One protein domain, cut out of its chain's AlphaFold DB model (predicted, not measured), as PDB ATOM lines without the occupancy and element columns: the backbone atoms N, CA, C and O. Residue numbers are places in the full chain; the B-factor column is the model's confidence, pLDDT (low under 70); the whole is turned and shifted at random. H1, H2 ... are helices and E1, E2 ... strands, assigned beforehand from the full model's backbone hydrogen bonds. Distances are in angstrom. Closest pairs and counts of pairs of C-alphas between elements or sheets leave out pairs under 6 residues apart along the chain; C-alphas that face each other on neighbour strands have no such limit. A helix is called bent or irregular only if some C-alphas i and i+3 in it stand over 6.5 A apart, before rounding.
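AT A GLANCE: This is residues 9 to 49 of the 109 residues of an uncharacterized protein of Cryptotermes secundus (UniProt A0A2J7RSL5). A helix, H2, lies in the middle of an elongated shape, with H1 set across its first end and the small hairpin E1 and E2 packed near its other end. Beyond the hairpin, residues 44 to 49, with the short H3, stick out free. The 41 printed residues hold three named helices and two named strands, in the order H1 H2 E1 E2 H3; the sheet, E1 - E2, is antiparallel, and the class is mixed, helices and strands. The whole is loose, with a radius of gyration of the C-alphas of 11.7 A and spans of 34 by 20 by 14 A.

IN THESE COORDINATES: H1, residues 9 to 15, begins with C-alpha 9 at (33.234, 13.896, 4.133) and is 10.0 A long. H2, residues 19 to 29, is 14.6 A long; it is neither bent nor irregular, but only just: C-alphas 26 and 29 are 6.2 A apart. E1 is residues 32 to 35, 9.3 A, and E2 is residues 38 to 41, 10.1 A. H3, residues 46 to 49, is 5.0 A long and ends with C-alpha 49 at (53.404, -2.962, 22.047).

HOW THE PARTS SIT: H1 and H2 touch, about perpendicular at 80 degrees; their closest C-alphas, of Ala 12 and Ile 19, are 5.4 A apart. The closest C-alphas of H2 and E1, of Leu 26 and Met 32, are 5.4 A apart. E1 and E2 form an antiparallel hairpin, with N 33 and O 40 at 2.7 A and N 40 and O 33 at 2.8 A, within hydrogen-bond range. H3 is apart from H1, H2 and E1. In H1 and H2 every O i to N i+4 pair is within hydrogen-bond range; H3 is too short for such a pair.

THE WHOLE: The two C-alphas farthest apart, of Gly 16 and Lys 49, are 34.5 A apart. The printed part has no cut, and its four links are tight. The mean pLDDT of the printed part is 84.8; residues 44 and 48 are under 70.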
ATOM      1  N   ARG A   9      33.735  13.008   5.191       89.56
ATOM      2  CA  ARG A   9      33.234  13.896   4.133       89.56
ATOM      3  C   ARG A   9      34.095  15.144   3.970       89.56
ATOM      4  O   ARG A   9      34.402  15.511   2.842       89.56
ATOM      5  N   GLU A  10      34.473  15.778   5.073       90.50
ATOM      6  CA  GLU A  10      35.366  16.941   5.055       90.50
ATOM      7  C   GLU A  10      36.748  16.547   4.543       90.50
ATOM      8  O   GLU A  10      37.259  17.194   3.634       90.50
ATOM      9  N   LEU A  11      37.277  15.412   5.008       88.38
ATOM     10  CA  LEU A  11      38.553  14.876   4.539       88.38
ATOM     11  C   LEU A  11      38.531  14.566   3.031       88.38
ATOM     12  O   LEU A  11      39.469  14.888   2.308       88.38
ATOM     13  N   ALA A  12      37.440  13.969   2.539       93.94
ATOM     14  CA  ALA A  12      37.248  13.697   1.115       93.94
ATOM     15  C   ALA A  12      37.233  14.990   0.282       93.94
ATOM     16  O   ALA A  12      37.850  15.047  -0.781       93.94
ATOM     17  N   LYS A  13      36.563  16.037   0.784       93.44
ATOM     18  CA  LYS A  13      36.494  17.354   0.139       93.44
ATOM     19  C   LYS A  13      37.853  18.055   0.114       93.44
ATOM     20  O   LYS A  13      38.191  18.650  -0.901       93.44
ATOM     21  N   GLU A  14      38.603  17.992   1.208       91.31
ATOM     22  CA  GLU A  14      39.905  18.651   1.350       91.31
ATOM     23  C   GLU A  14      40.984  17.993   0.481       91.31
ATOM     24  O   GLU A  14      41.732  18.682  -0.205       91.31
ATOM     25  N   ILE A  15      41.028  16.659   0.460       89.19
ATOM     26  CA  ILE A  15      42.027  15.890  -0.301       89.19
ATOM     27  C   ILE A  15      41.616  15.735  -1.780       89.19
ATOM     28  O   ILE A  15      42.443  15.410  -2.628       89.19
ATOM     29  N   GLY A  16      40.344  15.974  -2.116       93.44
ATOM     30  CA  GLY A  16      39.833  15.837  -3.484       93.44
ATOM     31  C   GLY A  16      39.655  14.382  -3.926       93.44
ATOM     32  O   GLY A  16      39.806  14.061  -5.102       93.44
ATOM     33  N   VAL A  17      39.339  13.482  -2.991       93.94
ATOM     34  CA  VAL A  17      39.116  12.050  -3.256       93.94
ATOM     35  C   VAL A  17      37.688  11.643  -2.913       93.94
ATOM     36  O   VAL A  17      36.972  12.331  -2.188       93.94
ATOM     37  N   SER A  18      37.248  10.488  -3.414       95.94
ATOM     38  CA  SER A  18      35.919   9.978  -3.071       95.94
ATOM     39  C   SER A  18      35.834   9.552  -1.595       95.94
ATOM     40  O   SER A  18      36.799   9.054  -1.014       95.94
ATOM     41  N   ILE A  19      34.643   9.654  -0.998       93.19
ATOM     42  CA  ILE A  19      34.362   9.160   0.367       93.19
ATOM     43  C   ILE A  19      34.717   7.669   0.507       93.19
ATOM     44  O   ILE A  19      35.243   7.243   1.536       93.19
ATOM     45  N   GLY A  20      34.454   6.870  -0.534       94.31
ATOM     46  CA  GLY A  20      34.797   5.444  -0.564       94.31
ATOM     47  C   GLY A  20      36.308   5.193  -0.570       94.31
ATOM     48  O   GLY A  20      36.778   4.254   0.078       94.31
ATOM     49  N   SER A  21      37.073   6.064  -1.239       95.06
ATOM     50  CA  SER A  21      38.538   6.044  -1.221       95.06
ATOM     51  C   SER A  21      39.064   6.351   0.177       95.06
ATOM     52  O   SER A  21      39.867   5.579   0.688       95.06
ATOM     53  N   VAL A  22      38.544   7.386   0.848       93.88
ATOM     54  CA  VAL A  22      38.917   7.689   2.242       93.88
ATOM     55  C   VAL A  22      38.628   6.501   3.159       93.88
ATOM     56  O   VAL A  22      39.483   6.098   3.941       93.88
ATOM     57  N   HIS A  23      37.446   5.891   3.043       92.31
ATOM     58  CA  HIS A  23      37.103   4.707   3.830       92.31
ATOM     59  C   HIS A  23      38.051   3.532   3.576       92.31
ATOM     60  O   HIS A  23      38.436   2.844   4.526       92.31
ATOM     61  N   SER A  24      38.427   3.297   2.318       93.75
ATOM     62  CA  SER A  24      39.361   2.231   1.952       93.75
ATOM     63  C   SER A  24      40.748   2.496   2.524       93.75
ATOM     64  O   SER A  24      41.297   1.608   3.164       93.75
ATOM     65  N   ILE A  25      41.246   3.726   2.412       92.31
ATOM     66  CA  ILE A  25      42.545   4.117   2.963       92.31
ATOM     67  C   ILE A  25      42.553   3.957   4.481       92.31
ATOM     68  O   ILE A  25      43.425   3.293   5.032       92.31
ATOM     69  N   LEU A  26      41.545   4.491   5.176       89.19
ATOM     70  CA  LEU A  26      41.468   4.386   6.632       89.19
ATOM     71  C   LEU A  26      41.424   2.924   7.091       89.19
ATOM     72  O   LEU A  26      42.126   2.564   8.027       89.19
ATOM     73  N   THR A  27      40.618   2.071   6.457       90.06
ATOM     74  CA  THR A  27      40.364   0.713   6.970       90.06
ATOM     75  C   THR A  27      41.308  -0.359   6.435       90.06
ATOM     76  O   THR A  27      41.683  -1.255   7.193       90.06
ATOM     77  N   LYS A  28      41.681  -0.295   5.155       89.50
ATOM     78  CA  LYS A  28      42.519  -1.298   4.484       89.50
ATOM     79  C   LYS A  28      43.995  -0.932   4.553       89.50
ATOM     80  O   LYS A  28      44.789  -1.786   4.930       89.50
ATOM     81  N   ASP A  29      44.333   0.324   4.262       89.75
ATOM     82  CA  ASP A  29      45.734   0.736   4.117       89.75
ATOM     83  C   ASP A  29      46.337   1.150   5.466       89.75
ATOM     84  O   ASP A  29      47.424   0.712   5.834       89.75
ATOM     85  N   LEU A  30      45.600   1.943   6.251       85.25
ATOM     86  CA  LEU A  30      46.024   2.418   7.574       85.25
ATOM     87  C   LEU A  30      45.601   1.488   8.718       85.25
ATOM     88  O   LEU A  30      46.007   1.689   9.862       85.25
ATOM     89  N   GLY A  31      44.764   0.484   8.439       85.06
ATOM     90  CA  GLY A  31      44.319  -0.477   9.448       85.06
ATOM     91  C   GLY A  31      43.549   0.161  10.610       85.06
ATOM     92  O   GLY A  31      43.614  -0.330  11.738       85.06
ATOM     93  N   MET A  32      42.830   1.255  10.370       88.12
ATOM     94  CA  MET A  32      41.966   1.890  11.359       88.12
ATOM     95  C   MET A  32      40.639   1.136  11.479       88.12
ATOM     96  O   MET A  32      40.027   0.704  10.501       88.12
ATOM     97  N   ARG A  33      40.150   1.020  12.706       86.62
ATOM     98  CA  ARG A  33      38.816   0.551  13.058       86.62
ATOM     99  C   ARG A  33      37.960   1.743  13.468       86.62
ATOM    100  O   ARG A  33      38.444   2.663  14.113       86.62
ATOM    101  N   ARG A  34      36.673   1.716  13.127       83.56
ATOM    102  CA  ARG A  34      35.708   2.680  13.659       83.56
ATOM    103  C   ARG A  34      35.194   2.191  15.014       83.56
ATOM    104  O   ARG A  34      34.465   1.200  15.047       83.56
ATOM    105  N   ASP A  35      35.539   2.898  16.085       74.31
ATOM    106  CA  ASP A  35      34.979   2.691  17.421       74.31
ATOM    107  C   ASP A  35      34.139   3.919  17.798       74.31
ATOM    108  O   ASP A  35      34.637   5.034  17.964       74.31
ATOM    109  N   SER A  36      32.821   3.711  17.882       79.00
ATOM    110  CA  SER A  36      31.826   4.788  17.961       79.00
ATOM    111  C   SER A  36      31.945   5.764  16.772       79.00
ATOM    112  O   SER A  36      31.817   5.345  15.619       79.00
ATOM    113  N   THR A  37      32.182   7.051  17.027       75.06
ATOM    114  CA  THR A  37      32.330   8.120  16.027       75.06
ATOM    115  C   THR A  37      33.783   8.388  15.623       75.06
ATOM    116  O   THR A  37      34.018   9.253  14.782       75.06
ATOM    117  N   LYS A  38      34.764   7.655  16.175       75.88
ATOM    118  CA  LYS A  38      36.201   7.896  15.957       75.88
ATOM    119  C   LYS A  38      36.873   6.717  15.244       75.88
ATOM    120  O   LYS A  38      36.526   5.557  15.462       75.88
ATOM    121  N   PHE A  39      37.849   7.014  14.387       81.12
ATOM    122  CA  PHE A  39      38.750   6.008  13.818       81.12
ATOM    123  C   PHE A  39      39.958   5.818  14.739       81.12
ATOM    124  O   PHE A  39      40.626   6.788  15.090       81.12
ATOM    125  N   VAL A  40      40.233   4.575  15.127       79.50
ATOM    126  CA  VAL A  40      41.326   4.183  16.027       79.50
ATOM    127  C   VAL A  40      42.154   3.054  15.403       79.50
ATOM    128  O   VAL A  40      41.591   2.237  14.676       79.50
ATOM    129  N   PRO A  41      43.468   2.942  15.666       81.88
ATOM    130  CA  PRO A  41      44.271   1.835  15.147       81.88
ATOM    131  C   PRO A  41      43.707   0.473  15.585       81.88
ATOM    132  O   PRO A  41      43.503   0.236  16.774       81.88
ATOM    133  N   LYS A  42      43.462  -0.444  14.638       73.75
ATOM    134  CA  LYS A  42      42.891  -1.779  14.915       73.75
ATOM    135  C   LYS A  42      43.833  -2.661  15.736       73.75
ATOM    136  O   LYS A  42      43.382  -3.531  16.476       73.75
ATOM    137  N   LEU A  43      45.138  -2.445  15.593       72.62
ATOM    138  CA  LEU A  43      46.192  -3.087  16.363       72.62
ATOM    139  C   LEU A  43      47.227  -2.028  16.726       72.62
ATOM    140  O   LEU A  43      47.592  -1.201  15.894       72.62
ATOM    141  N   LEU A  44      47.728  -2.083  17.957       68.62
ATOM    142  CA  LEU A  44      48.916  -1.321  18.326       68.62
ATOM    143  C   LEU A  44      50.091  -1.772  17.445       68.62
ATOM    144  O   LEU A  44      50.290  -2.977  17.243       68.62
ATOM    145  N   THR A  45      50.865  -0.815  16.940       72.38
ATOM    146  CA  THR A  45      52.135  -1.072  16.246       72.38
ATOM    147  C   THR A  45      53.092  -1.844  17.156       72.38
ATOM    148  O   THR A  45      52.947  -1.835  18.382       72.38
ATOM    149  N   MET A  46      54.081  -2.533  16.581       71.94
ATOM    150  CA  MET A  46      55.064  -3.271  17.386       71.94
ATOM    151  C   MET A  46      55.810  -2.349  18.352       71.94
ATOM    152  O   MET A  46      56.002  -2.730  19.499       71.94
ATOM    153  N   GLU A  47      56.099  -1.108  17.958       71.31
ATOM    154  CA  GLU A  47      56.641  -0.077  18.852       71.31
ATOM    155  C   GLU A  47      55.687   0.262  20.002       71.31
ATOM    156  O   GLU A  47      56.098   0.286  21.158       71.31
ATOM    157  N   GLN A  48      54.392   0.463  19.730       66.50
ATOM    158  CA  GLN A  48      53.394   0.698  20.781       66.50
ATOM    159  C   GLN A  48      53.229  -0.502  21.724       66.50
ATOM    160  O   GLN A  48      52.939  -0.305  22.901       66.50
ATOM    161  N   LYS A  49      53.415  -1.734  21.232       70.38
ATOM    162  CA  LYS A  49      53.404  -2.962  22.047       70.38
ATOM    163  C   LYS A  49      54.691  -3.158  22.847       70.38
ATOM    164  O   LYS A  49      54.628  -3.730  23.930       70.38
TER     165      LYS A  49